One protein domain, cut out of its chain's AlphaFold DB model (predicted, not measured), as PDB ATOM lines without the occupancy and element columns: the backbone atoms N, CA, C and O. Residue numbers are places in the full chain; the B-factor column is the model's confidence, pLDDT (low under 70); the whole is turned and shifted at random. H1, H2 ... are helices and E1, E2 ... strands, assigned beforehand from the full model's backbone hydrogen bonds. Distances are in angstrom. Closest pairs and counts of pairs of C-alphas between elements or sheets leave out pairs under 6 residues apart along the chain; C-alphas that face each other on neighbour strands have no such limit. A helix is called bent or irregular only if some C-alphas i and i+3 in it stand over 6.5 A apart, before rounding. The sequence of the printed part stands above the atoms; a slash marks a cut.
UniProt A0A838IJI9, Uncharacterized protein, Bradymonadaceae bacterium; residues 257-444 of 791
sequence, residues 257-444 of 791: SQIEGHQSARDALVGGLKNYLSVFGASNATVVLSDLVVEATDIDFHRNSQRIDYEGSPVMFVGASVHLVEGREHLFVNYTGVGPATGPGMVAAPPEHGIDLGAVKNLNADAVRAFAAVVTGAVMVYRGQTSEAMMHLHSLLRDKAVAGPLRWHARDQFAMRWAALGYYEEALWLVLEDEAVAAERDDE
ATOM      1  N   SER A 257     -14.693 -42.584   0.667       97.56
ATOM      2  CA  SER A 257     -14.839 -43.810  -0.124       97.56
ATOM      3  C   SER A 257     -13.813 -44.884   0.252       97.56
ATOM      4  O   SER A 257     -12.793 -44.634   0.908       97.56
ATOM      5  N   GLN A 258     -14.086 -46.116  -0.160       96.44
ATOM      6  CA  GLN A 258     -13.107 -47.192  -0.155       96.44
ATOM      7  C   GLN A 258     -12.109 -47.007  -1.309       96.44
ATOM      8  O   GLN A 258     -12.472 -46.509  -2.373       96.44
ATOM      9  N   ILE A 259     -10.859 -47.432  -1.089       95.56
ATOM     10  CA  ILE A 259      -9.813 -47.499  -2.118       95.56
ATOM     11  C   ILE A 259      -9.402 -48.963  -2.258       95.56
ATOM     12  O   ILE A 259      -8.771 -49.532  -1.360       95.56
ATOM     13  N   GLU A 260      -9.815 -49.600  -3.350       90.56
ATOM     14  CA  GLU A 260      -9.598 -51.030  -3.560       90.56
ATOM     15  C   GLU A 260      -8.098 -51.366  -3.562       90.56
ATOM     16  O   GLU A 260      -7.303 -50.713  -4.231       90.56
ATOM     17  N   GLY A 261      -7.691 -52.348  -2.751       91.44
ATOM     18  CA  GLY A 261      -6.291 -52.777  -2.628       91.44
ATOM     19  C   GLY A 261      -5.342 -51.818  -1.887       91.44
ATOM     20  O   GLY A 261      -4.206 -52.203  -1.626       91.44
ATOM     21  N   HIS A 262      -5.784 -50.618  -1.485       93.94
ATOM     22  CA  HIS A 262      -4.903 -49.552  -0.977       93.94
ATOM     23  C   HIS A 262      -5.382 -48.958   0.361       93.94
ATOM     24  O   HIS A 262      -5.515 -47.742   0.522       93.94
ATOM     25  N   GLN A 263      -5.612 -49.813   1.364       92.69
ATOM     26  CA  GLN A 263      -6.098 -49.383   2.685       92.69
ATOM     27  C   GLN A 263      -5.168 -48.365   3.369       92.69
ATOM     28  O   GLN A 263      -5.648 -47.433   4.004       92.69
ATOM     29  N   SER A 264      -3.849 -48.480   3.192       91.25
ATOM     30  CA  SER A 264      -2.886 -47.521   3.751       91.25
ATOM     31  C   SER A 264      -3.059 -46.104   3.192       91.25
ATOM     32  O   SER A 264      -2.944 -45.136   3.943       91.25
ATOM     33  N   ALA A 265      -3.376 -45.968   1.899       93.94
ATOM     34  CA  ALA A 265      -3.664 -44.676   1.276       93.94
ATOM     35  C   ALA A 265      -4.953 -44.069   1.848       93.94
ATOM     36  O   ALA A 265      -5.000 -42.883   2.181       93.94
ATOM     37  N   ARG A 266      -5.977 -44.911   2.036       95.12
ATOM     38  CA  ARG A 266      -7.251 -44.523   2.651       95.12
ATOM     39  C   ARG A 266      -7.057 -44.053   4.091       95.12
ATOM     40  O   ARG A 266      -7.564 -42.997   4.463       95.12
ATOM     41  N   ASP A 267      -6.298 -44.802   4.886       94.12
ATOM     42  CA  ASP A 267      -6.011 -44.472   6.284       94.12
ATOM     43  C   ASP A 267      -5.235 -43.153   6.403       94.12
ATOM     44  O   ASP A 267      -5.527 -42.346   7.287       94.12
ATOM     45  N   ALA A 268      -4.295 -42.892   5.490       93.81
ATOM     46  CA  ALA A 268      -3.563 -41.630   5.436       93.81
ATOM     47  C   ALA A 268      -4.472 -40.441   5.072       93.81
ATOM     48  O   ALA A 268      -4.394 -39.400   5.728       93.81
ATOM     49  N   LEU A 269      -5.374 -40.600   4.094       95.88
ATOM     50  CA  LEU A 269      -6.369 -39.581   3.737       95.88
ATOM     51  C   LEU A 269      -7.307 -39.272   4.915       95.88
ATOM     52  O   LEU A 269      -7.471 -38.114   5.304       95.88
ATOM     53  N   VAL A 270      -7.877 -40.308   5.535       95.81
ATOM     54  CA  VAL A 270      -8.772 -40.185   6.698       95.81
ATOM     55  C   VAL A 270      -8.041 -39.571   7.891       95.81
ATOM     56  O   VAL A 270      -8.582 -38.690   8.560       95.81
ATOM     57  N   GLY A 271      -6.811 -40.010   8.157       94.12
ATOM     58  CA  GLY A 271      -5.957 -39.462   9.206       94.12
ATOM     59  C   GLY A 271      -5.648 -37.983   8.979       94.12
ATOM     60  O   GLY A 271      -5.761 -37.194   9.915       94.12
ATOM     61  N   GLY A 272      -5.344 -37.592   7.738       93.00
ATOM     62  CA  GLY A 272      -5.134 -36.199   7.341       93.00
ATOM     63  C   GLY A 272      -6.368 -35.328   7.574       93.00
ATOM     64  O   GLY A 272      -6.263 -34.293   8.230       93.00
ATOM     65  N   LEU A 273      -7.547 -35.780   7.128       94.06
ATOM     66  CA  LEU A 273      -8.824 -35.084   7.343       94.06
ATOM     67  C   LEU A 273      -9.157 -34.937   8.837       94.06
ATOM     68  O   LEU A 273      -9.482 -33.843   9.296       94.06
ATOM     69  N   LYS A 274      -9.029 -36.016   9.620       93.12
ATOM     70  CA  LYS A 274      -9.276 -35.990  11.072       93.12
ATOM     71  C   LYS A 274      -8.301 -35.073  11.801       93.12
ATOM     72  O   LYS A 274      -8.727 -34.290  12.646       93.12
ATOM     73  N   ASN A 275      -7.013 -35.155  11.470       90.56
ATOM     74  CA  ASN A 275      -5.988 -34.296  12.053       90.56
ATOM     75  C   ASN A 275      -6.291 -32.824  11.757       90.56
ATOM     76  O   ASN A 275      -6.288 -32.010  12.674       90.56
ATOM     77  N   TYR A 276      -6.647 -32.506  10.509       91.31
ATOM     78  CA  TYR A 276      -7.016 -31.151  10.109       91.31
ATOM     79  C   TYR A 276      -8.225 -30.623  10.899       91.31
ATOM     80  O   TYR A 276      -8.155 -29.552  11.493       91.31
ATOM     81  N   LEU A 277      -9.307 -31.404  10.999       89.31
ATOM     82  CA  LEU A 277     -10.503 -31.011  11.754       89.31
ATOM     83  C   LEU A 277     -10.269 -30.892  13.265       89.31
ATOM     84  O   LEU A 277     -10.875 -30.039  13.909       89.31
ATOM     85  N   SER A 278      -9.401 -31.727  13.844       85.31
ATOM     86  CA  SER A 278      -9.156 -31.744  15.296       85.31
ATOM     87  C   SER A 278      -8.608 -30.421  15.836       85.31
ATOM     88  O   SER A 278      -8.819 -30.078  16.998       85.31
ATOM     89  N   VAL A 279      -7.950 -29.654  14.969       79.06
ATOM     90  CA  VAL A 279      -7.323 -28.376  15.298       79.06
ATOM     91  C   VAL A 279      -8.348 -27.233  15.373       79.06
ATOM     92  O   VAL A 279      -8.084 -26.231  16.035       79.06
ATOM     93  N   PHE A 280      -9.546 -27.389  14.795       71.94
ATOM     94  CA  PHE A 280     -10.587 -26.352  14.808       71.94
ATOM     95  C   PHE A 280     -11.278 -26.128  16.161       71.94
ATOM     96  O   PHE A 280     -11.958 -25.121  16.304       71.94
ATOM     97  N   GLY A 281     -11.090 -26.997  17.161       56.41
ATOM     98  CA  GLY A 281     -11.781 -26.903  18.454       56.41
ATOM     99  C   GLY A 281     -13.291 -27.138  18.315       56.41
ATOM    100  O   GLY A 281     -14.011 -26.269  17.848       56.41
ATOM    101  N   ALA A 282     -13.774 -28.324  18.709       56.38
ATOM    102  CA  ALA A 282     -15.176 -28.750  18.549       56.38
ATOM    103  C   ALA A 282     -15.764 -28.371  17.170       56.38
ATOM    104  O   ALA A 282     -16.745 -27.643  17.065       56.38
ATOM    105  N   SER A 283     -15.138 -28.871  16.100       63.62
ATOM    106  CA  SER A 283     -15.491 -28.562  14.708       63.62
ATOM    107  C   SER A 283     -16.929 -28.930  14.320       63.62
ATOM    108  O   SER A 283     -17.365 -28.528  13.239       63.62
ATOM    109  N   ASN A 284     -17.662 -29.680  15.160       80.00
ATOM    110  CA  ASN A 284     -18.984 -30.249  14.867       80.00
ATOM    111  C   ASN A 284     -19.001 -30.914  13.470       80.00
ATOM    112  O   ASN A 284     -19.962 -30.827  12.715       80.00
ATOM    113  N   ALA A 285     -17.878 -31.528  13.089       89.81
ATOM    114  CA  ALA A 285     -17.704 -32.236  11.831       89.81
ATOM    115  C   ALA A 285     -16.944 -33.536  12.091       89.81
ATOM    116  O   ALA A 285     -15.924 -33.540  12.787       89.81
ATOM    117  N   THR A 286     -17.430 -34.642  11.532       92.44
ATOM    118  CA  THR A 286     -16.850 -35.975  11.744       92.44
ATOM    119  C   THR A 286     -16.431 -36.614  10.429       92.44
ATOM    120  O   THR A 286     -17.025 -36.359   9.391       92.44
ATOM    121  N   VAL A 287     -15.385 -37.445  10.465       95.12
ATOM    122  CA  VAL A 287     -14.927 -38.205   9.291       95.12
ATOM    123  C   VAL A 287     -15.343 -39.659   9.457       95.12
ATOM    124  O   VAL A 287     -14.907 -40.320  10.408       95.12
ATOM    125  N   VAL A 288     -16.151 -40.146   8.521       95.62
ATOM    126  CA  VAL A 288     -16.752 -41.484   8.522       95.62
ATOM    127  C   VAL A 288     -16.365 -42.226   7.240       95.62
ATOM    128  O   VAL A 288     -16.082 -41.626   6.205       95.62
ATOM    129  N   LEU A 289     -16.287 -43.550   7.324       96.56
ATOM    130  CA  LEU A 289     -15.935 -44.419   6.205       96.56
ATOM    131  C   LEU A 289     -17.193 -44.822   5.425       96.56
ATOM    132  O   LEU A 289     -18.213 -45.132   6.030       96.56
ATOM    133  N   SER A 290     -17.095 -44.848   4.098       94.56
ATOM    134  CA  SER A 290     -18.096 -45.417   3.190       94.56
ATOM    135  C   SER A 290     -17.560 -46.691   2.533       94.56
ATOM    136  O   SER A 290     -16.371 -46.774   2.227       94.56
ATOM    137  N   ASP A 291     -18.425 -47.669   2.280       93.25
ATOM    138  CA  ASP A 291     -18.065 -48.898   1.555       93.25
ATOM    139  C   ASP A 291     -18.129 -48.723   0.027       93.25
ATOM    140  O   ASP A 291     -17.847 -49.646  -0.734       93.25
ATOM    141  N   LEU A 292     -18.491 -47.527  -0.454       95.81
ATOM    142  CA  LEU A 292     -18.516 -47.230  -1.882       95.81
ATOM    143  C   LEU A 292     -17.095 -47.178  -2.445       95.81
ATOM    144  O   LEU A 292     -16.255 -46.420  -1.962       95.81
ATOM    145  N   VAL A 293     -16.860 -47.930  -3.518       95.88
ATOM    146  CA  VAL A 293     -15.705 -47.761  -4.408       95.88
ATOM    147  C   VAL A 293     -16.129 -46.846  -5.558       95.88
ATOM    148  O   VAL A 293     -17.204 -47.028  -6.145       95.88
ATOM    149  N   VAL A 294     -15.313 -45.831  -5.837       95.69
ATOM    150  CA  VAL A 294     -15.587 -44.783  -6.833       95.69
ATOM    151  C   VAL A 294     -14.316 -44.433  -7.597       95.69
ATOM    152  O   VAL A 294     -13.215 -44.616  -7.082       95.69
ATOM    153  N   GLU A 295     -14.478 -43.897  -8.803       95.31
ATOM    154  CA  GLU A 295     -13.378 -43.354  -9.596       95.31
ATOM    155  C   GLU A 295     -13.300 -41.836  -9.378       95.31
ATOM    156  O   GLU A 295     -14.184 -41.102  -9.809       95.31
ATOM    157  N   ALA A 296     -12.271 -41.355  -8.671       95.19
ATOM    158  CA  ALA A 296     -12.110 -39.929  -8.375       95.19
ATOM    159  C   ALA A 296     -11.801 -39.087  -9.625       95.19
ATOM    160  O   ALA A 296     -12.057 -37.882  -9.622       95.19
ATOM    161  N   THR A 297     -11.277 -39.710 -10.687       94.56
ATOM    162  CA  THR A 297     -10.956 -39.032 -11.950       94.56
ATOM    163  C   THR A 297     -12.108 -39.036 -12.958       94.56
ATOM    164  O   THR A 297     -11.928 -38.607 -14.102       94.56
ATOM    165  N   ASP A 298     -13.276 -39.545 -12.567       92.50
ATOM    166  CA  ASP A 298     -14.476 -39.499 -13.394       92.50
ATOM    167  C   ASP A 298     -14.928 -38.043 -13.576       92.50
ATOM    168  O   ASP A 298     -14.970 -37.263 -12.620       92.50
ATOM    169  N   ILE A 299     -15.262 -37.667 -14.808       87.31
ATOM    170  CA  ILE A 299     -15.806 -36.341 -15.111       87.31
ATOM    171  C   ILE A 299     -17.206 -36.160 -14.511       87.31
ATOM    172  O   ILE A 299     -17.579 -35.049 -14.148       87.31
ATOM    173  N   ASP A 300     -17.940 -37.260 -14.314       88.25
ATOM    174  CA  ASP A 300     -19.271 -37.286 -13.707       88.25
ATOM    175  C   ASP A 300     -19.219 -37.612 -12.205       88.25
ATOM    176  O   ASP A 300     -20.179 -38.134 -11.626       88.25
ATOM    177  N   PHE A 301     -18.094 -37.312 -11.539       92.00
ATOM    178  CA  PHE A 301     -17.886 -37.645 -10.128       92.00
ATOM    179  C   PHE A 301     -19.024 -37.153  -9.214       92.00
ATOM    180  O   PHE A 301     -19.376 -37.839  -8.246       92.00
ATOM    181  N   HIS A 302     -19.639 -36.005  -9.526       88.88
ATOM    182  CA  HIS A 302     -20.739 -35.416  -8.751       88.88
ATOM    183  C   HIS A 302     -21.948 -36.349  -8.608       88.88
ATOM    184  O   HIS A 302     -22.629 -36.302  -7.576       88.88
ATOM    185  N   ARG A 303     -22.176 -37.251  -9.576       88.62
ATOM    186  CA  ARG A 303     -23.275 -38.234  -9.552       88.62
ATOM    187  C   ARG A 303     -23.141 -39.252  -8.427       88.62
ATOM    188  O   ARG A 303     -24.132 -39.844  -8.011       88.62
ATOM    189  N   ASN A 304     -21.947 -39.418  -7.852       91.69
ATOM    190  CA  ASN A 304     -21.775 -40.283  -6.685       91.69
ATOM    191  C   ASN A 304     -22.566 -39.797  -5.459       91.69
ATOM    192  O   ASN A 304     -22.837 -40.603  -4.573       91.69
ATOM    193  N   SER A 305     -22.997 -38.530  -5.426       88.50
ATOM    194  CA  SER A 305     -23.900 -38.026  -4.382       88.50
ATOM    195  C   SER A 305     -25.250 -38.756  -4.355       88.50
ATOM    196  O   SER A 305     -25.778 -38.997  -3.274       88.50
ATOM    197  N   GLN A 306     -25.761 -39.199  -5.509       87.06
ATOM    198  CA  GLN A 306     -27.029 -39.936  -5.635       87.06
ATOM    199  C   GLN A 306     -26.954 -41.361  -5.065       87.06
ATOM    200  O   GLN A 306     -27.973 -42.007  -4.846       87.06
ATOM    201  N   ARG A 307     -25.740 -41.874  -4.826       90.06
ATOM    202  CA  ARG A 307     -25.495 -43.214  -4.264       90.06
ATOM    203  C   ARG A 307     -25.432 -43.205  -2.735       90.06
ATOM    204  O   ARG A 307     -25.103 -44.231  -2.141       90.06
ATOM    205  N   ILE A 308     -25.661 -42.051  -2.109       90.31
ATOM    206  CA  ILE A 308     -25.505 -41.838  -0.671       90.31
ATOM    207  C   ILE A 308     -26.835 -41.377  -0.096       90.31
ATOM    208  O   ILE A 308     -27.374 -40.348  -0.498       90.31
ATOM    209  N   ASP A 309     -27.323 -42.112   0.897       86.69
ATOM    210  CA  ASP A 309     -28.543 -41.749   1.608       86.69
ATOM    211  C   ASP A 309     -28.325 -40.469   2.425       86.69
ATOM    212  O   ASP A 309     -27.480 -40.400   3.323       86.69
ATOM    213  N   TYR A 310     -29.107 -39.433   2.125       87.44
ATOM    214  CA  TYR A 310     -29.067 -38.175   2.861       87.44
ATOM    215  C   TYR A 310     -29.879 -38.273   4.159       87.44
ATOM    216  O   TYR A 310     -31.089 -38.495   4.153       87.44
ATOM    217  N   GLU A 311     -29.230 -38.053   5.304       86.19
ATOM    218  CA  GLU A 311     -29.871 -38.147   6.625       86.19
ATOM    219  C   GLU A 311     -30.357 -36.799   7.190       86.19
ATOM    220  O   GLU A 311     -30.698 -36.696   8.369       86.19
ATOM    221  N   GLY A 312     -30.422 -35.748   6.368       83.38
ATOM    222  CA  GLY A 312     -30.920 -34.431   6.790       83.38
ATOM    223  C   GLY A 312     -29.873 -33.514   7.435       83.38
ATOM    224  O   GLY A 312     -30.222 -32.415   7.884       83.38
ATOM    225  N   SER A 313     -28.608 -33.942   7.479       86.81
ATOM    226  CA  SER A 313     -27.468 -33.152   7.960       86.81
ATOM    227  C   SER A 313     -26.448 -32.945   6.839       86.81
ATOM    228  O   SER A 313     -26.307 -33.842   6.014       86.81
ATOM    229  N   PRO A 314     -25.728 -31.810   6.806       88.94
ATOM    230  CA  PRO A 314     -24.662 -31.555   5.841       88.94
ATOM    231  C   PRO A 314     -23.676 -32.722   5.687       88.94
ATOM    232  O   PRO A 314     -23.049 -33.152   6.657       88.94
ATOM    233  N   VAL A 315     -23.513 -33.215   4.460       91.94
ATOM    234  CA  VAL A 315     -22.596 -34.313   4.143       91.94
ATOM    235  C   VAL A 315     -21.714 -33.916   2.966       91.94
ATOM    236  O   VAL A 315     -22.205 -33.473   1.932       91.94
ATOM    237  N   MET A 316     -20.409 -34.128   3.114       94.19
ATOM    238  CA  MET A 316     -19.445 -34.062   2.020       94.19
ATOM    239  C   MET A 316     -18.916 -35.461   1.744       94.19
ATOM    240  O   MET A 316     -18.345 -36.099   2.626       94.19
ATOM    241  N   PHE A 317     -19.085 -35.941   0.520       96.50
ATOM    242  CA  PHE A 317     -18.503 -37.197   0.077       96.50
ATOM    243  C   PHE A 317     -17.162 -36.943  -0.599       96.50
ATOM    244  O   PHE A 317     -17.088 -36.206  -1.575       96.50
ATOM    245  N   VAL A 318     -16.110 -37.566  -0.082       97.62
ATOM    246  CA  VAL A 318     -14.755 -37.572  -0.625       97.62
ATOM    247  C   VAL A 318     -14.506 -38.932  -1.265       97.62
ATOM    248  O   VAL A 318     -14.471 -39.959  -0.585       97.62
ATOM    249  N   GLY A 319     -14.317 -38.923  -2.579       97.06
ATOM    250  CA  GLY A 319     -13.918 -40.086  -3.357       97.06
ATOM    251  C   GLY A 319     -12.417 -40.109  -3.577       97.06
ATOM    252  O   GLY A 319     -11.789 -39.062  -3.723       97.06
ATOM    253  N   ALA A 320     -11.846 -41.307  -3.600       97.12
ATOM    254  CA  ALA A 320     -10.426 -41.508  -3.808       97.12
ATOM    255  C   ALA A 320     -10.153 -42.767  -4.640       97.12
ATOM    256  O   ALA A 320     -10.732 -43.821  -4.379       97.12
ATOM    257  N   SER A 321      -9.235 -42.657  -5.599       97.06
ATOM    258  CA  SER A 321      -8.769 -43.747  -6.465       97.06
ATOM    259  C   SER A 321      -7.255 -43.649  -6.683       97.06
ATOM    260  O   SER A 321      -6.647 -42.598  -6.472       97.06
ATOM    261  N   VAL A 322      -6.614 -44.766  -7.037       96.88
ATOM    262  CA  VAL A 322      -5.158 -44.832  -7.249       96.88
ATOM    263  C   VAL A 322      -4.861 -45.071  -8.720       96.88
ATOM    264  O   VAL A 322      -5.366 -46.027  -9.303       96.88
ATOM    265  N   HIS A 323      -3.994 -44.235  -9.291       95.94
ATOM    266  CA  HIS A 323      -3.608 -44.279 -10.703       95.94
ATOM    267  C   HIS A 323      -2.093 -44.303 -10.873       95.94
ATOM    268  O   HIS A 323      -1.348 -43.818 -10.023       95.94
ATOM    269  N   LEU A 324      -1.617 -44.857 -11.990       95.62
ATOM    270  CA  LEU A 324      -0.196 -44.846 -12.332       95.62
ATOM    271  C   LEU A 324       0.172 -43.552 -13.065       95.62
ATOM    272  O   LEU A 324      -0.227 -43.347 -14.208       95.62
ATOM    273  N   VAL A 325       1.016 -42.734 -12.441       94.69
ATOM    274  CA  VAL A 325       1.613 -41.530 -13.031       94.69
ATOM    275  C   VAL A 325       3.117 -41.754 -13.133       94.69
ATOM    276  O   VAL A 325       3.786 -42.024 -12.136       94.69
ATOM    277  N   GLU A 326       3.653 -41.736 -14.355       93.38
ATOM    278  CA  GLU A 326       5.080 -41.990 -14.625       93.38
ATOM    279  C   GLU A 326       5.615 -43.285 -13.962       93.38
ATOM    280  O   GLU A 326       6.741 -43.355 -13.463       93.38
ATOM    281  N   GLY A 327       4.779 -44.329 -13.927       93.12
ATOM    282  CA  GLY A 327       5.113 -45.624 -13.325       93.12
ATOM    283  C   GLY A 327       5.077 -45.657 -11.792       93.12
ATOM    284  O   GLY A 327       5.604 -46.597 -11.195       93.12
ATOM    285  N   ARG A 328       4.484 -44.653 -11.136       95.56
ATOM    286  CA  ARG A 328       4.270 -44.610  -9.683       95.56
ATOM    287  C   ARG A 328       2.786 -44.515  -9.366       95.56
ATOM    288  O   ARG A 328       2.065 -43.767 -10.008       95.56
ATOM    289  N   GLU A 329       2.356 -45.238  -8.342       96.25
ATOM    290  CA  GLU A 329       0.993 -45.145  -7.816       96.25
ATOM    291  C   GLU A 329       0.791 -43.799  -7.122       96.25
ATOM    292  O   GLU A 329       1.506 -43.470  -6.168       96.25
ATOM    293  N   HIS A 330      -0.162 -43.026  -7.620       97.00
ATOM    294  CA  HIS A 330      -0.568 -41.712  -7.142       97.00
ATOM    295  C   HIS A 330      -2.011 -41.764  -6.645       97.00
ATOM    296  O   HIS A 330      -2.827 -42.505  -7.192       97.00
ATOM    297  N   LEU A 331      -2.313 -41.000  -5.595       97.19
ATOM    298  CA  LEU A 331      -3.661 -40.899  -5.042       97.19
ATOM    299  C   LEU A 331      -4.393 -39.715  -5.674       97.19
ATOM    300  O   LEU A 331      -4.029 -38.568  -5.422       97.19
ATOM    301  N   PHE A 332      -5.464 -39.996  -6.406       97.00
ATOM    302  CA  PHE A 332      -6.391 -38.986  -6.900       97.00
ATOM    303  C   PHE A 332      -7.584 -38.879  -5.962       97.00
ATOM    304  O   PHE A 332      -8.100 -39.887  -5.474       97.00
ATOM    305  N   VAL A 333      -8.022 -37.650  -5.704       97.00
ATOM    306  CA  VAL A 333      -9.178 -37.364  -4.853       97.00
ATOM    307  C   VAL A 333     -10.137 -36.395  -5.521       97.00
ATOM    308  O   VAL A 333      -9.737 -35.511  -6.273       97.00
ATOM    309  N   ASN A 334     -11.412 -36.537  -5.195       96.12
ATOM    310  CA  ASN A 334     -12.461 -35.617  -5.600       96.12
ATOM    311  C   ASN A 334     -13.515 -35.545  -4.488       96.12
ATOM    312  O   ASN A 334     -13.508 -36.372  -3.570       96.12
ATOM    313  N   TYR A 335     -14.393 -34.547  -4.509       95.69
ATOM    314  CA  TYR A 335     -15.441 -34.441  -3.505       95.69
ATOM    315  C   TYR A 335     -16.730 -33.832  -4.050       95.69
ATOM    316  O   TYR A 335     -16.718 -33.022  -4.959       95.69
ATOM    317  N   THR A 336     -17.864 -34.201  -3.475       93.50
ATOM    318  CA  THR A 336     -19.165 -33.618  -3.817       93.50
ATOM    319  C   THR A 336     -20.015 -33.511  -2.562       93.50
ATOM    320  O   THR A 336     -19.837 -34.285  -1.616       93.50
ATOM    321  N   GLY A 337     -20.906 -32.532  -2.514       91.69
ATOM    322  CA  GLY A 337     -21.862 -32.444  -1.421       91.69
ATOM    323  C   GLY A 337     -23.026 -33.403  -1.629       91.69
ATOM    324  O   GLY A 337     -23.443 -33.664  -2.756       91.69
ATOM    325  N   VAL A 338     -23.550 -33.936  -0.531       89.25
ATOM    326  CA  VAL A 338     -24.743 -34.782  -0.528       89.25
ATOM    327  C   VAL A 338     -25.870 -33.997   0.117       89.25
ATOM    328  O   VAL A 338     -25.772 -33.558   1.266       89.25
ATOM    329  N   GLY A 339     -26.940 -33.817  -0.652       83.06
ATOM    330  CA  GLY A 339     -28.036 -32.940  -0.283       83.06
ATOM    331  C   GLY A 339     -27.710 -31.447  -0.471       83.06
ATOM    332  O   GLY A 339     -26.699 -31.076  -1.071       83.06
ATOM    333  N   PRO A 340     -28.599 -30.571   0.007       79.31
ATOM    334  CA  PRO A 340     -28.483 -29.114  -0.114       79.31
ATOM    335  C   PRO A 340     -27.425 -28.473   0.790       79.31
ATOM    336  O   PRO A 340     -27.313 -28.804   1.974       79.31
ATOM    337  N   ALA A 341     -26.774 -27.426   0.285       79.81
ATOM    338  CA  ALA A 341     -26.109 -26.451   1.143       79.81
ATOM    339  C   ALA A 341     -27.148 -25.645   1.952       79.81
ATOM    340  O   ALA A 341     -28.271 -25.420   1.494       79.81
ATOM    341  N   THR A 342     -26.807 -25.237   3.177       71.88
ATOM    342  CA  THR A 342     -27.672 -24.371   4.005       71.88
ATOM    343  C   THR A 342     -27.329 -22.891   3.892       71.88
ATOM    344  O   THR A 342     -28.183 -22.065   4.184       71.88
ATOM    345  N   GLY A 343     -26.087 -22.556   3.534       64.75
ATOM    346  CA  GLY A 343     -25.627 -21.178   3.401       64.75
ATOM    347  C   GLY A 343     -25.894 -20.568   2.029       64.75
ATOM    348  O   GLY A 343     -26.102 -21.305   1.060       64.75
ATOM    349  N   PRO A 344     -25.824 -19.230   1.927       63.88
ATOM    350  CA  PRO A 344     -25.806 -18.555   0.641       63.88
ATOM    351  C   PRO A 344     -24.546 -18.916  -0.167       63.88
ATOM    352  O   PRO A 344     -23.439 -19.125   0.351       63.88
ATOM    353  N   GLY A 345     -24.730 -18.968  -1.484       61.38
ATOM    354  CA  GLY A 345     -23.663 -19.141  -2.464       61.38
ATOM    355  C   GLY A 345     -23.304 -20.587  -2.812       61.38
ATOM    356  O   GLY A 345     -23.419 -21.514  -2.015       61.38
ATOM    357  N   MET A 346     -22.797 -20.761  -4.030       67.12
ATOM    358  CA  MET A 346     -22.415 -22.057  -4.593       67.12
ATOM    359  C   MET A 346     -21.067 -22.540  -4.043       67.12
ATOM    360  O   MET A 346     -20.142 -21.749  -3.841       67.12
ATOM    361  N   VAL A 347     -20.927 -23.850  -3.834       74.81
ATOM    362  CA  VAL A 347     -19.600 -24.470  -3.728       74.81
ATOM    363  C   VAL A 347     -19.091 -24.672  -5.147       74.81
ATOM    364  O   VAL A 347     -19.795 -25.270  -5.960       74.81
ATOM    365  N   ALA A 348     -17.899 -24.153  -5.442       78.44
ATOM    366  CA  ALA A 348     -17.265 -24.347  -6.741       78.44
ATOM    367  C   ALA A 348     -17.196 -25.839  -7.082       78.44
ATOM    368  O   ALA A 348     -16.902 -26.669  -6.208       78.44
ATOM    369  N   ALA A 349     -17.458 -26.171  -8.346       79.62
ATOM    370  CA  ALA A 349     -17.276 -27.529  -8.825       79.62
ATOM    371  C   ALA A 349     -15.793 -27.909  -8.663       79.62
ATOM    372  O   ALA A 349     -14.921 -27.115  -9.013       79.62
ATOM    373  N   PRO A 350     -15.475 -29.083  -8.097       82.88
ATOM    374  CA  PRO A 350     -14.098 -29.541  -8.055       82.88
ATOM    375  C   PRO A 350     -13.508 -29.700  -9.462       82.88
ATOM    376  O   PRO A 350     -14.257 -29.851 -10.431       82.88
ATOM    377  N   PRO A 351     -12.170 -29.761  -9.576       86.25
ATOM    378  CA  PRO A 351     -11.511 -30.045 -10.839       86.25
ATOM    379  C   PRO A 351     -12.042 -31.322 -11.505       86.25
ATOM    380  O   PRO A 351     -12.052 -32.398 -10.899       86.25
ATOM    381  N   GLU A 352     -12.443 -31.203 -12.775       84.88
ATOM    382  CA  GLU A 352     -12.591 -32.335 -13.701       84.88
ATOM    383  C   GLU A 352     -11.357 -33.257 -13.594       84.88
ATOM    384  O   GLU A 352     -10.222 -32.790 -13.510       84.88
ATOM    385  N   HIS A 353     -11.570 -34.571 -13.540       89.56
ATOM    386  CA  HIS A 353     -10.516 -35.575 -13.316       89.56
ATOM    387  C   HIS A 353      -9.840 -35.578 -11.934       89.56
ATOM    388  O   HIS A 353      -8.906 -36.349 -11.711       89.56
ATOM    389  N   GLY A 354     -10.354 -34.813 -10.973       91.94
ATOM    390  CA  GLY A 354      -9.898 -34.851  -9.589       91.94
ATOM    391  C   GLY A 354      -8.525 -34.208  -9.370       91.94
ATOM    392  O   GLY A 354      -7.950 -33.545 -10.229       91.94
ATOM    393  N   ILE A 355      -8.010 -34.369  -8.154       94.50
ATOM    394  CA  ILE A 355      -6.786 -33.729  -7.671       94.50
ATOM    395  C   ILE A 355      -5.775 -34.817  -7.316       94.50
ATOM    396  O   ILE A 355      -6.040 -35.650  -6.450       94.50
ATOM    397  N   ASP A 356      -4.603 -34.783  -7.947       94.50
ATOM    398  CA  ASP A 356      -3.475 -35.649  -7.597       94.50
ATOM    399  C   ASP A 356      -2.810 -35.163  -6.295       94.50
ATOM    400  O   ASP A 356      -2.233 -34.074  -6.243       94.50
ATOM    401  N   LEU A 357      -2.879 -35.969  -5.232       93.81
ATOM    402  CA  LEU A 357      -2.189 -35.714  -3.957       93.81
ATOM    403  C   LEU A 357      -0.747 -36.248  -3.943       93.81
ATOM    404  O   LEU A 357      -0.037 -36.127  -2.939       93.81
ATOM    405  N   GLY A 358      -0.302 -36.831  -5.053       93.50
ATOM    406  CA  GLY A 358       1.024 -37.378  -5.262       93.50
ATOM    407  C   GLY A 358       1.131 -38.864  -4.933       93.50
ATOM    408  O   GLY A 358       0.156 -39.577  -4.682       93.50
ATOM    409  N   ALA A 359       2.375 -39.347  -4.942       95.00
ATOM    410  CA  ALA A 359       2.673 -40.766  -4.806       95.00
ATOM    411  C   ALA A 359       2.200 -41.349  -3.463       95.00
ATOM    412  O   ALA A 359       2.593 -40.866  -2.400       95.00
ATOM    413  N   VAL A 360       1.478 -42.474  -3.511       94.44
ATOM    414  CA  VAL A 360       0.908 -43.176  -2.345       94.44
ATOM    415  C   VAL A 360       1.966 -43.462  -1.275       94.44
ATOM    416  O   VAL A 360       1.743 -43.239  -0.087       94.44
ATOM    417  N   LYS A 361       3.166 -43.880  -1.688       90.94
ATOM    418  CA  LYS A 361       4.296 -44.159  -0.782       90.94
ATOM    419  C   LYS A 361       4.786 -42.948   0.028       90.94
ATOM    420  O   LYS A 361       5.473 -43.132   1.027       90.94
ATOM    421  N   ASN A 362       4.490 -41.734  -0.433       89.75
ATOM    422  CA  ASN A 362       4.905 -40.474   0.181       89.75
ATOM    423  C   ASN A 362       3.729 -39.752   0.859       89.75
ATOM    424  O   ASN A 362       3.910 -38.641   1.360       89.75
ATOM    425  N   LEU A 363       2.538 -40.354   0.861       89.44
ATOM    426  CA  LEU A 363       1.332 -39.733   1.382       89.44
ATOM    427  C   LEU A 363       1.441 -39.567   2.902       89.44
ATOM    428  O   LEU A 363       1.622 -40.530   3.648       89.44
ATOM    429  N   ASN A 364       1.352 -38.325   3.364       83.94
ATOM    430  CA  ASN A 364       1.424 -37.957   4.773       83.94
ATOM    431  C   ASN A 364       0.437 -36.817   5.079       83.94
ATOM    432  O   ASN A 364      -0.266 -36.330   4.191       83.94
ATOM    433  N   ALA A 365       0.378 -36.389   6.342       81.81
ATOM    434  CA  ALA A 365      -0.538 -35.329   6.764       81.81
ATOM    435  C   ALA A 365      -0.330 -34.013   5.993       81.81
ATOM    436  O   ALA A 365      -1.311 -33.334   5.709       81.81
ATOM    437  N   ASP A 366       0.908 -33.676   5.618       82.38
ATOM    438  CA  ASP A 366       1.209 -32.464   4.852       82.38
ATOM    439  C   ASP A 366       0.723 -32.564   3.402       82.38
ATOM    440  O   ASP A 366       0.156 -31.602   2.891       82.38
ATOM    441  N   ALA A 367       0.862 -33.735   2.770       85.94
ATOM    442  CA  ALA A 367       0.363 -33.990   1.417       85.94
ATOM    443  C   ALA A 367      -1.172 -33.876   1.326       85.94
ATOM    444  O   ALA A 367      -1.708 -33.404   0.328       85.94
ATOM    445  N   VAL A 368      -1.888 -34.257   2.390       91.88
ATOM    446  CA  VAL A 368      -3.360 -34.185   2.458       91.88
ATOM    447  C   VAL A 368      -3.854 -32.823   2.966       91.88
ATOM    448  O   VAL A 368      -5.005 -32.457   2.729       91.88
ATOM    449  N   ARG A 369      -3.009 -32.040   3.651       91.75
ATOM    450  CA  ARG A 369      -3.401 -30.831   4.401       91.75
ATOM    451  C   ARG A 369      -4.186 -29.824   3.570       91.75
ATOM    452  O   ARG A 369      -5.215 -29.330   4.024       91.75
ATOM    453  N   ALA A 370      -3.696 -29.496   2.380       92.50
ATOM    454  CA  ALA A 370      -4.326 -28.489   1.537       92.50
ATOM    455  C   ALA A 370      -5.662 -28.989   0.957       92.50
ATOM    456  O   ALA A 370      -6.634 -28.238   0.931       92.50
ATOM    457  N   PHE A 371      -5.761 -30.274   0.600       95.00
ATOM    458  CA  PHE A 371      -7.031 -30.882   0.202       95.00
ATOM    459  C   PHE A 371      -8.040 -30.899   1.357       95.00
ATOM    460  O   PHE A 371      -9.181 -30.473   1.192       95.00
ATOM    461  N   ALA A 372      -7.604 -31.295   2.557       94.56
ATOM    462  CA  ALA A 372      -8.432 -31.244   3.757       94.56
ATOM    463  C   ALA A 372      -8.924 -29.820   4.058       94.56
ATOM    464  O   ALA A 372     -10.076 -29.640   4.455       94.56
ATOM    465  N   ALA A 373      -8.088 -28.804   3.825       93.50
ATOM    466  CA  ALA A 373      -8.475 -27.407   3.955       93.50
ATOM    467  C   ALA A 373      -9.588 -27.028   2.970       93.50
ATOM    468  O   ALA A 373     -10.605 -26.486   3.395       93.50
ATOM    469  N   VAL A 374      -9.440 -27.357   1.688       93.75
ATOM    470  CA  VAL A 374     -10.449 -27.083   0.653       93.75
ATOM    471  C   VAL A 374     -11.781 -27.774   0.971       93.75
ATOM    472  O   VAL A 374     -12.820 -27.116   0.985       93.75
ATOM    473  N   VAL A 375     -11.759 -29.063   1.331       94.50
ATOM    474  CA  VAL A 375     -12.971 -29.801   1.738       94.50
ATOM    475  C   VAL A 375     -13.604 -29.179   2.983       94.50
ATOM    476  O   VAL A 375     -14.820 -29.042   3.051       94.50
ATOM    477  N   THR A 376     -12.799 -28.752   3.961       92.88
ATOM    478  CA  THR A 376     -13.311 -28.077   5.166       92.88
ATOM    479  C   THR A 376     -13.989 -26.746   4.825       92.88
ATOM    480  O   THR A 376     -15.023 -26.433   5.408       92.88
ATOM    481  N   GLY A 377     -13.454 -25.993   3.857       91.62
ATOM    482  CA  GLY A 377     -14.101 -24.787   3.336       91.62
ATOM    483  C   GLY A 377     -15.485 -25.092   2.757       91.62
ATOM    484  O   GLY A 377     -16.459 -24.446   3.131       91.62
ATOM    485  N   ALA A 378     -15.602 -26.144   1.941       91.44
ATOM    486  CA  ALA A 378     -16.891 -26.597   1.414       91.44
ATOM    487  C   ALA A 378     -17.861 -27.049   2.526       91.44
ATOM    488  O   ALA A 378     -19.033 -26.676   2.507       91.44
ATOM    489  N   VAL A 379     -17.378 -27.787   3.537       91.62
ATOM    490  CA  VAL A 379     -18.179 -28.176   4.715       91.62
ATOM    491  C   VAL A 379     -18.733 -26.947   5.437       91.62
ATOM    492  O   VAL A 379     -19.904 -26.939   5.803       91.62
ATOM    493  N   MET A 380     -17.919 -25.908   5.643       90.00
ATOM    494  CA  MET A 380     -18.356 -24.659   6.278       90.00
ATOM    495  C   MET A 380     -19.500 -23.998   5.494       90.00
ATOM    496  O   MET A 380     -20.510 -23.629   6.092       90.00
ATOM    497  N   VAL A 381     -19.417 -23.949   4.161       87.81
ATOM    498  CA  VAL A 381     -20.497 -23.424   3.299       87.81
ATOM    499  C   VAL A 381     -21.779 -24.247   3.430       87.81
ATOM    500  O   VAL A 381     -22.862 -23.695   3.636       87.81
ATOM    501  N   TYR A 382     -21.664 -25.577   3.399       86.94
ATOM    502  CA  TYR A 382     -22.799 -26.488   3.576       86.94
ATOM    503  C   TYR A 382     -23.484 -26.364   4.945       86.94
ATOM    504  O   TYR A 382     -24.599 -26.856   5.109       86.94
ATOM    505  N   ARG A 383     -22.832 -25.701   5.907       86.56
ATOM    506  CA  ARG A 383     -23.328 -25.425   7.260       86.56
ATOM    507  C   ARG A 383     -23.746 -23.968   7.479       86.56
ATOM    508  O   ARG A 383     -24.151 -23.644   8.592       86.56
ATOM    509  N   GLY A 384     -23.661 -23.108   6.461       83.88
ATOM    510  CA  GLY A 384     -24.038 -21.694   6.560       83.88
ATOM    511  C   GLY A 384     -22.949 -20.759   7.084       83.88
ATOM    512  O   GLY A 384     -23.269 -19.669   7.525       83.88
ATOM    513  N   GLN A 385     -21.682 -21.176   7.069       88.50
ATOM    514  CA  GLN A 385     -20.558 -20.422   7.637       88.50
ATOM    515  C   GLN A 385     -19.746 -19.734   6.524       88.50
ATOM    516  O   GLN A 385     -18.651 -20.186   6.168       88.50
ATOM    517  N   THR A 386     -20.304 -18.699   5.895       90.56
ATOM    518  CA  THR A 386     -19.752 -18.115   4.659       90.56
ATOM    519  C   THR A 386     -18.499 -17.275   4.915       90.56
ATOM    520  O   THR A 386     -17.462 -17.529   4.293       90.56
ATOM    521  N   SER A 387     -18.552 -16.315   5.838       92.31
ATOM    522  CA  SER A 387     -17.431 -15.428   6.194       92.31
ATOM    523  C   SER A 387     -16.299 -16.194   6.871       92.31
ATOM    524  O   SER A 387     -15.109 -15.958   6.649       92.31
ATOM    525  N   GLU A 388     -16.677 -17.174   7.672       90.62
ATOM    526  CA  GLU A 388     -15.811 -18.188   8.241       90.62
ATOM    527  C   GLU A 388     -15.017 -18.961   7.178       90.62
ATOM    528  O   GLU A 388     -13.780 -19.004   7.219       90.62
ATOM    529  N   ALA A 389     -15.716 -19.528   6.188       91.88
ATOM    530  CA  ALA A 389     -15.093 -20.212   5.061       91.88
ATOM    531  C   ALA A 389     -14.183 -19.265   4.266       91.88
ATOM    532  O   ALA A 389     -13.089 -19.664   3.866       91.88
ATOM    533  N   MET A 390     -14.596 -18.006   4.081       93.75
ATOM    534  CA  MET A 390     -13.799 -16.972   3.415       93.75
ATOM    535  C   MET A 390     -12.457 -16.760   4.124       93.75
ATOM    536  O   MET A 390     -11.404 -16.856   3.493       93.75
ATOM    537  N   MET A 391     -12.469 -16.539   5.443       93.19
ATOM    538  CA  MET A 391     -11.248 -16.337   6.230       93.19
ATOM    539  C   MET A 391     -10.356 -17.585   6.240       93.19
ATOM    540  O   MET A 391      -9.127 -17.506   6.152       93.19
ATOM    541  N   HIS A 392     -10.968 -18.762   6.321       92.88
ATOM    542  CA  HIS A 392     -10.263 -20.034   6.247       92.88
ATOM    543  C   HIS A 392      -9.544 -20.222   4.900       92.88
ATOM    544  O   HIS A 392      -8.337 -20.478   4.882       92.88
ATOM    545  N   LEU A 393     -10.239 -20.017   3.778       93.81
ATOM    546  CA  LEU A 393      -9.659 -20.105   2.436       93.81
ATOM    547  C   LEU A 393      -8.595 -19.023   2.205       93.81
ATOM    548  O   LEU A 393      -7.539 -19.315   1.648       93.81
ATOM    549  N   HIS A 394      -8.803 -17.807   2.717       93.69
ATOM    550  CA  HIS A 394      -7.793 -16.749   2.687       93.69
ATOM    551  C   HIS A 394      -6.477 -17.192   3.351       93.69
ATOM    552  O   HIS A 394      -5.396 -16.967   2.801       93.69
ATOM    553  N   SER A 395      -6.548 -17.873   4.503       90.38
ATOM    554  CA  SER A 395      -5.351 -18.406   5.172       90.38
ATOM    555  C   SER A 395      -4.643 -19.483   4.341       90.38
ATOM    556  O   SER A 395      -3.421 -19.436   4.199       90.38
ATOM    557  N   LEU A 396      -5.402 -20.390   3.710       92.50
ATOM    558  CA  LEU A 396      -4.870 -21.420   2.810       92.50
ATOM    559  C   LEU A 396      -4.139 -20.806   1.608       92.50
ATOM    560  O   LEU A 396      -3.056 -21.257   1.248       92.50
ATOM    561  N   LEU A 397      -4.700 -19.764   0.993       92.75
ATOM    562  CA  LEU A 397      -4.150 -19.152  -0.225       92.75
ATOM    563  C   LEU A 397      -2.804 -18.443  -0.013       92.75
ATOM    564  O   LEU A 397      -2.060 -18.235  -0.980       92.75
ATOM    565  N   ARG A 398      -2.467 -18.127   1.243       88.69
ATOM    566  CA  ARG A 398      -1.154 -17.609   1.656       88.69
ATOM    567  C   ARG A 398      -0.089 -18.706   1.761       88.69
ATOM    568  O   ARG A 398       1.099 -18.378   1.769       88.69
ATOM    569  N   ASP A 399      -0.475 -19.982   1.842       89.00
ATOM    570  CA  ASP A 399       0.469 -21.100   1.808       89.00
ATOM    571  C   ASP A 399       1.013 -21.281   0.382       89.00
ATOM    572  O   ASP A 399       0.308 -21.653  -0.560       89.00
ATOM    573  N   LYS A 400       2.312 -21.013   0.222       86.00
ATOM    574  CA  LYS A 400       3.019 -21.104  -1.063       86.00
ATOM    575  C   LYS A 400       3.170 -22.540  -1.559       86.00
ATOM    576  O   LYS A 400       3.479 -22.732  -2.732       86.00
ATOM    577  N   ALA A 401       2.974 -23.533  -0.692       85.81
ATOM    578  CA  ALA A 401       2.976 -24.936  -1.085       85.81
ATOM    579  C   ALA A 401       1.721 -25.321  -1.889       85.81
ATOM    580  O   ALA A 401       1.735 -26.327  -2.595       85.81
ATOM    581  N   VAL A 402       0.645 -24.529  -1.810       89.62
ATOM    582  CA  VAL A 402      -0.601 -24.787  -2.540       89.62
ATOM    583  C   VAL A 402      -0.449 -24.299  -3.979       89.62
ATOM    584  O   VAL A 402      -0.352 -23.094  -4.227       89.62
ATOM    585  N   ALA A 403      -0.449 -25.237  -4.928       89.00
ATOM    586  CA  ALA A 403      -0.252 -25.003  -6.359       89.00
ATOM    587  C   ALA A 403      -1.190 -25.877  -7.221       89.00
ATOM    588  O   ALA A 403      -1.924 -26.714  -6.696       89.00
ATOM    589  N   GLY A 404      -1.160 -25.669  -8.545       89.69
ATOM    590  CA  GLY A 404      -1.919 -26.466  -9.519       89.69
ATOM    591  C   GLY A 404      -3.444 -26.416  -9.319       89.69
ATOM    592  O   GLY A 404      -3.942 -25.403  -8.811       89.69
ATOM    593  N   PRO A 405      -4.164 -27.507  -9.660       91.50
ATOM    594  CA  PRO A 405      -5.617 -27.626  -9.518       91.50
ATOM    595  C   PRO A 405      -6.168 -27.240  -8.157       91.50
ATOM    596  O   PRO A 405      -7.147 -26.509  -8.040       91.50
ATOM    597  N   LEU A 406      -5.470 -27.647  -7.103       92.12
ATOM    598  CA  LEU A 406      -5.879 -27.347  -5.742       92.12
ATOM    599  C   LEU A 406      -5.856 -25.843  -5.436       92.12
ATOM    600  O   LEU A 406      -6.695 -25.352  -4.682       92.12
ATOM    601  N   ARG A 407      -4.900 -25.104  -6.014       92.69
ATOM    602  CA  ARG A 407      -4.766 -23.664  -5.782       92.69
ATOM    603  C   ARG A 407      -5.858 -22.873  -6.473       92.69
ATOM    604  O   ARG A 407      -6.460 -22.027  -5.819       92.69
ATOM    605  N   TRP A 408      -6.070 -23.086  -7.772       92.06
ATOM    606  CA  TRP A 408      -7.093 -22.319  -8.480       92.06
ATOM    607  C   TRP A 408      -8.492 -22.693  -7.983       92.06
ATOM    608  O   TRP A 408      -9.314 -21.805  -7.807       92.06
ATOM    609  N   HIS A 409      -8.724 -23.951  -7.588       93.62
ATOM    610  CA  HIS A 409      -9.991 -24.359  -6.972       93.62
ATOM    611  C   HIS A 409     -10.242 -23.674  -5.620       93.62
ATOM    612  O   HIS A 409     -11.344 -23.210  -5.325       93.62
ATOM    613  N   ALA A 410      -9.204 -23.546  -4.785       94.38
ATOM    614  CA  ALA A 410      -9.300 -22.782  -3.541       94.38
ATOM    615  C   ALA A 410      -9.580 -21.287  -3.789       94.38
ATOM    616  O   ALA A 410     -10.280 -20.661  -2.991       94.38
ATOM    617  N   ARG A 411      -9.040 -20.714  -4.875       94.19
ATOM    618  CA  ARG A 411      -9.283 -19.315  -5.263       94.19
ATOM    619  C   ARG A 411     -10.697 -19.098  -5.782       94.19
ATOM    620  O   ARG A 411     -11.328 -18.138  -5.350       94.19
ATOM    621  N   ASP A 412     -11.215 -20.014  -6.588       93.38
ATOM    622  CA  ASP A 412     -12.591 -19.953  -7.077       93.38
ATOM    623  C   ASP A 412     -13.596 -20.058  -5.922       93.38
ATOM    624  O   ASP A 412     -14.473 -19.209  -5.776       93.38
ATOM    625  N   GLN A 413     -13.397 -20.998  -4.987       93.19
ATOM    626  CA  GLN A 413     -14.222 -21.046  -3.773       93.19
ATOM    627  C   GLN A 413     -14.151 -19.758  -2.959       93.19
ATOM    628  O   GLN A 413     -15.177 -19.309  -2.450       93.19
ATOM    629  N   PHE A 414     -12.963 -19.163  -2.835       95.19
ATOM    630  CA  PHE A 414     -12.777 -17.904  -2.123       95.19
ATOM    631  C   PHE A 414     -13.503 -16.740  -2.817       95.19
ATOM    632  O   PHE A 414     -14.213 -15.991  -2.147       95.19
ATOM    633  N   ALA A 415     -13.420 -16.637  -4.147       95.19
ATOM    634  CA  ALA A 415     -14.184 -15.666  -4.930       95.19
ATOM    635  C   ALA A 415     -15.698 -15.866  -4.756       95.19
ATOM    636  O   ALA A 415     -16.434 -14.905  -4.536       95.19
ATOM    637  N   MET A 416     -16.165 -17.117  -4.742       93.81
ATOM    638  CA  MET A 416     -17.572 -17.437  -4.487       93.81
ATOM    639  C   MET A 416     -18.037 -17.084  -3.075       93.81
ATOM    640  O   MET A 416     -19.236 -16.892  -2.884       93.81
ATOM    641  N   ARG A 417     -17.142 -16.954  -2.085       94.62
ATOM    642  CA  ARG A 417     -17.526 -16.434  -0.762       94.62
ATOM    643  C   ARG A 417     -17.764 -14.929  -0.793       94.62
ATOM    644  O   ARG A 417     -18.757 -14.488  -0.231       94.62
ATOM    645  N   TRP A 418     -16.934 -14.164  -1.502       95.06
ATOM    646  CA  TRP A 418     -17.210 -12.741  -1.727       95.06
ATOM    647  C   TRP A 418     -18.526 -12.527  -2.477       95.06
ATOM    648  O   TRP A 418     -19.344 -11.721  -2.041       95.06
ATOM    649  N   ALA A 419     -18.774 -13.302  -3.536       94.44
ATOM    650  CA  ALA A 419     -20.039 -13.250  -4.270       94.44
ATOM    651  C   ALA A 419     -21.243 -13.612  -3.380       94.44
ATOM    652  O   ALA A 419     -22.257 -12.925  -3.413       94.44
ATOM    653  N   ALA A 420     -21.124 -14.649  -2.541       91.62
ATOM    654  CA  ALA A 420     -22.172 -15.042  -1.595       91.62
ATOM    655  C   ALA A 420     -22.500 -13.957  -0.556       91.62
ATOM    656  O   ALA A 420     -23.618 -13.921  -0.056       91.62
ATOM    657  N   LEU A 421     -21.535 -13.086  -0.248       91.69
ATOM    658  CA  LEU A 421     -21.680 -11.934   0.646       91.69
ATOM    659  C   LEU A 421     -22.096 -10.651  -0.104       91.69
ATOM    660  O   LEU A 421     -22.073  -9.571   0.476       91.69
ATOM    661  N   GLY A 422     -22.441 -10.746  -1.393       91.44
ATOM    662  CA  GLY A 422     -22.899  -9.623  -2.218       91.44
ATOM    663  C   GLY A 422     -21.792  -8.777  -2.861       91.44
ATOM    664  O   GLY A 422     -22.100  -7.816  -3.559       91.44
ATOM    665  N   TYR A 423     -20.515  -9.133  -2.690       94.75
ATOM    666  CA  TYR A 423     -19.370  -8.423  -3.278       94.75
ATOM    667  C   TYR A 423     -18.994  -9.018  -4.644       94.75
ATOM    668  O   TYR A 423     -17.915  -9.591  -4.832       94.75
ATOM    669  N   TYR A 424     -19.910  -8.920  -5.606       95.19
ATOM    670  CA  TYR A 424     -19.762  -9.543  -6.924       95.19
ATOM    671  C   TYR A 424     -18.601  -8.961  -7.745       95.19
ATOM    672  O   TYR A 424     -17.944  -9.699  -8.474       95.19
ATOM    673  N   GLU A 425     -18.293  -7.670  -7.603       95.06
ATOM    674  CA  GLU A 425     -17.181  -7.000  -8.292       95.06
ATOM    675  C   GLU A 425     -15.818  -7.465  -7.770       95.06
ATOM    676  O   GLU A 425     -14.872  -7.643  -8.537       95.06
ATOM    677  N   GLU A 426     -15.717  -7.695  -6.459       96.44
ATOM    678  CA  GLU A 426     -14.515  -8.244  -5.832       96.44
ATOM    679  C   GLU A 426     -14.293  -9.695  -6.282       96.44
ATOM    680  O   GLU A 426     -13.174 -10.077  -6.638       96.44
ATOM    681  N   ALA A 427     -15.368 -10.488  -6.345       96.88
ATOM    682  CA  ALA A 427     -15.331 -11.835  -6.901       96.88
ATOM    683  C   ALA A 427     -14.939 -11.829  -8.390       96.88
ATOM    684  O   ALA A 427     -14.099 -12.627  -8.804       96.88
ATOM    685  N   LEU A 428     -15.482 -10.900  -9.186       97.12
ATOM    686  CA  LEU A 428     -15.146 -10.750 -10.603       97.12
ATOM    687  C   LEU A 428     -13.674 -10.386 -10.782       97.12
ATOM    688  O   LEU A 428     -13.000 -10.988 -11.616       97.12
ATOM    689  N   TRP A 429     -13.145  -9.467  -9.970       96.69
ATOM    690  CA  TRP A 429     -11.720  -9.146  -9.975       96.69
ATOM    691  C   TRP A 429     -10.882 -10.412  -9.744       96.69
ATOM    692  O   TRP A 429     -10.005 -10.717 -10.553       96.69
ATOM    693  N   LEU A 430     -11.167 -11.189  -8.696       96.12
ATOM    694  CA  LEU A 430     -10.442 -12.435  -8.413       96.12
ATOM    695  C   LEU A 430     -10.480 -13.428  -9.583       96.12
ATOM    696  O   LEU A 430      -9.439 -13.972  -9.946       96.12
ATOM    697  N   VAL A 431     -11.649 -13.627 -10.194       96.12
ATOM    698  CA  VAL A 431     -11.827 -14.564 -11.317       96.12
ATOM    699  C   VAL A 431     -11.082 -14.095 -12.569       96.12
ATOM    700  O   VAL A 431     -10.475 -14.912 -13.258       96.12
ATOM    701  N   LEU A 432     -11.045 -12.788 -12.840       96.38
ATOM    702  CA  LEU A 432     -10.250 -12.238 -13.941       96.38
ATOM    703  C   LEU A 432      -8.743 -12.428 -13.709       96.38
ATOM    704  O   LEU A 432      -8.006 -12.699 -14.657       96.38
ATOM    705  N   GLU A 433      -8.266 -12.319 -12.461       95.94
ATOM    706  CA  GLU A 433      -6.878 -12.674 -12.124       95.94
ATOM    707  C   GLU A 433      -6.595 -14.151 -12.398       95.94
ATOM    708  O   GLU A 433      -5.513 -14.481 -12.886       95.94
ATOM    709  N   ASP A 434      -7.552 -15.026 -12.098       94.69
ATOM    710  CA  ASP A 434      -7.406 -16.473 -12.262       94.69
ATOM    711  C   ASP A 434      -7.349 -16.867 -13.727       94.69
ATOM    712  O   ASP A 434      -6.452 -17.610 -14.117       94.69
ATOM    713  N   GLU A 435      -8.227 -16.297 -14.550       94.81
ATOM    714  CA  GLU A 435      -8.211 -16.472 -16.001       94.81
ATOM    715  C   GLU A 435      -6.893 -15.976 -16.613       94.81
ATOM    716  O   GLU A 435      -6.290 -16.672 -17.429       94.81
ATOM    717  N   ALA A 436      -6.384 -14.815 -16.180       94.56
ATOM    718  CA  ALA A 436      -5.106 -14.292 -16.664       94.56
ATOM    719  C   ALA A 436      -3.922 -15.198 -16.281       94.56
ATOM    720  O   ALA A 436      -3.060 -15.480 -17.113       94.56
ATOM    721  N   VAL A 437      -3.883 -15.690 -15.037       94.06
ATOM    722  CA  VAL A 437      -2.840 -16.626 -14.582       94.06
ATOM    723  C   VAL A 437      -2.943 -17.975 -15.293       94.06
ATOM    724  O   VAL A 437      -1.913 -18.575 -15.599       94.06
ATOM    725  N   ALA A 438      -4.158 -18.465 -15.540       93.81
ATOM    726  CA  ALA A 438      -4.399 -19.705 -16.269       93.81
ATOM    727  C   ALA A 438      -3.911 -19.597 -17.719       93.81
ATOM    728  O   ALA A 438      -3.158 -20.456 -18.176       93.81
ATOM    729  N   ALA A 439      -4.231 -18.490 -18.395       91.69
ATOM    730  CA  ALA A 439      -3.775 -18.209 -19.752       91.69
ATOM    731  C   ALA A 439      -2.241 -18.102 -19.851       91.69
ATOM    732  O   ALA A 439      -1.646 -18.652 -20.774       91.69
ATOM    733  N   GLU A 440      -1.572 -17.458 -18.885       92.94
ATOM    734  CA  GLU A 440      -0.098 -17.399 -18.832       92.94
ATOM    735  C   GLU A 440       0.561 -18.781 -18.677       92.94
ATOM    736  O   GLU A 440       1.733 -18.953 -19.024       92.94
ATOM    737  N   ARG A 441      -0.170 -19.755 -18.127       92.56
ATOM    738  CA  ARG A 441       0.313 -21.112 -17.841       92.56
ATOM    739  C   ARG A 441      -0.140 -22.158 -18.849       92.56
ATOM    740  O   ARG A 441       0.288 -23.299 -18.705       92.56
ATOM    741  N   ASP A 442      -0.966 -21.776 -19.823       93.69
ATOM    742  CA  ASP A 442      -1.635 -22.709 -20.736       93.69
ATOM    743  C   ASP A 442      -2.446 -23.781 -19.971       93.69
ATOM    744  O   ASP A 442      -2.465 -24.959 -20.318       93.69
ATOM    745  N   ASP A 443      -3.076 -23.373 -18.860       93.12
ATOM    746  CA  ASP A 443      -3.918 -24.235 -18.022       93.12
ATOM    747  C   ASP A 443      -5.375 -24.136 -18.500       93.12
ATOM    748  O   ASP A 443      -6.147 -23.264 -18.080       93.12
ATOM    749  N   GLU A 444      -5.738 -25.015 -19.436       92.38
ATOM    750  CA  GLU A 444      -7.074 -25.065 -20.040       92.38
ATOM    751  C   GLU A 444      -8.172 -25.265 -18.985       92.38
ATOM    752  O   GLU A 444      -9.200 -24.591 -19.019       92.38
TER     753      GLU A 444
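Overview. This is residues 257 to 444 of the 791 residues of an uncharacterized protein of Bradymonadaceae bacterium (UniProt A0A838IJI9). A three-stranded sheet, built on the long hairpin E2-E3 with the short E4 beside E3, has H1 and H3 on one face and H2 on the other, in three layers with helices on both faces of the sheet. H3 also joins H4 and H5 in an up-and-down bundle, each helix running against the one before, and H6 packs on H5 far from the sheet. The printed part has 188 residues with six named helices and four named strands, in the order H1 E1 H2 E2 E3 E4 H3 H4 H5 H6, of mixed class. The sheet, in order E2 - E3 - E4, is antiparallel and a meander, each strand the neighbour of the one before. The whole is compact, with a radius of gyration of the C-alphas of 16.0 A and spans of 47 by 42 by 31 A.

Along the chain. Find C-alpha 263 at (-6.098, -49.383, 2.685); from there H1 runs to residue 278, 21.9 A away. Next come E1, residues 285 to 293 and 22.6 A long, and H2, residues 301 to 307. E2, residues 315 to 325, covers 30.5 A, and E3, residues 328 to 338, covers 32.0 A. E4 is residues 355 to 359. H3, residues 365 to 382, is 24.2 A long and irregular, with C-alphas 367 and 370 7.2 A apart. H4 is residues 386 to 397, and H5, residues 404 to 420, is 24.6 A long. H6, residues 424 to 441, is 25.6 A long and ends with C-alpha 441 at (0.313, -21.112, -17.841).

Arrangement. In the hairpin E2 and E3, look at N 321 and O 332, 3.0 A apart; in the hairpin E3 and E4, at N 357 and O 331, 2.8 A. H3 is on the sheet at a height of 9.0 A, along the strands. H2 is on it over E3, and the C-alphas of Ser 305 and Val 338, their closest, are 5.1 A apart. H1 touches H3 at a steep tilt of 59 degrees, closest at C-alphas 272 and 365, 4.7 A. E1 pairs with no named strand; its C-alpha 287 is 6.3 A from C-alpha 274 of H1, their closest pair. H3 and H4 touch at a shallow tilt of 20 degrees, opposite ways, closest at C-alphas 377 and 389, 5.0 A. H5 touches H3 with residues 406 to 410 alone, closest at C-alphas 410 and 374, 6.1 A, and only grazes the sheet. H4 and H5 touch, closest at C-alphas 390 and 417, 5.6 A. H5 and H6 touch, closest at C-alphas 415 and 427, 4.5 A; H6 and H3 are apart. Every O i to N i+4 pair is within hydrogen-bond range in H1, H4, H5 and H6, against 12 of 14 in H3 and 0 of 3 in H2, where 4 of 4 O i to N i+3 pairs are.

Size, cuts and confidence. The two C-alphas farthest apart, of Gly 261 and Glu 425, are 47.4 A apart. The printed part has no cut. The link from E3 to E4, residues 339 to 354, is long. Mean pLDDT of the printed part is 90.5; look for values under 70 at residues 281 to 283 and 343 to 346.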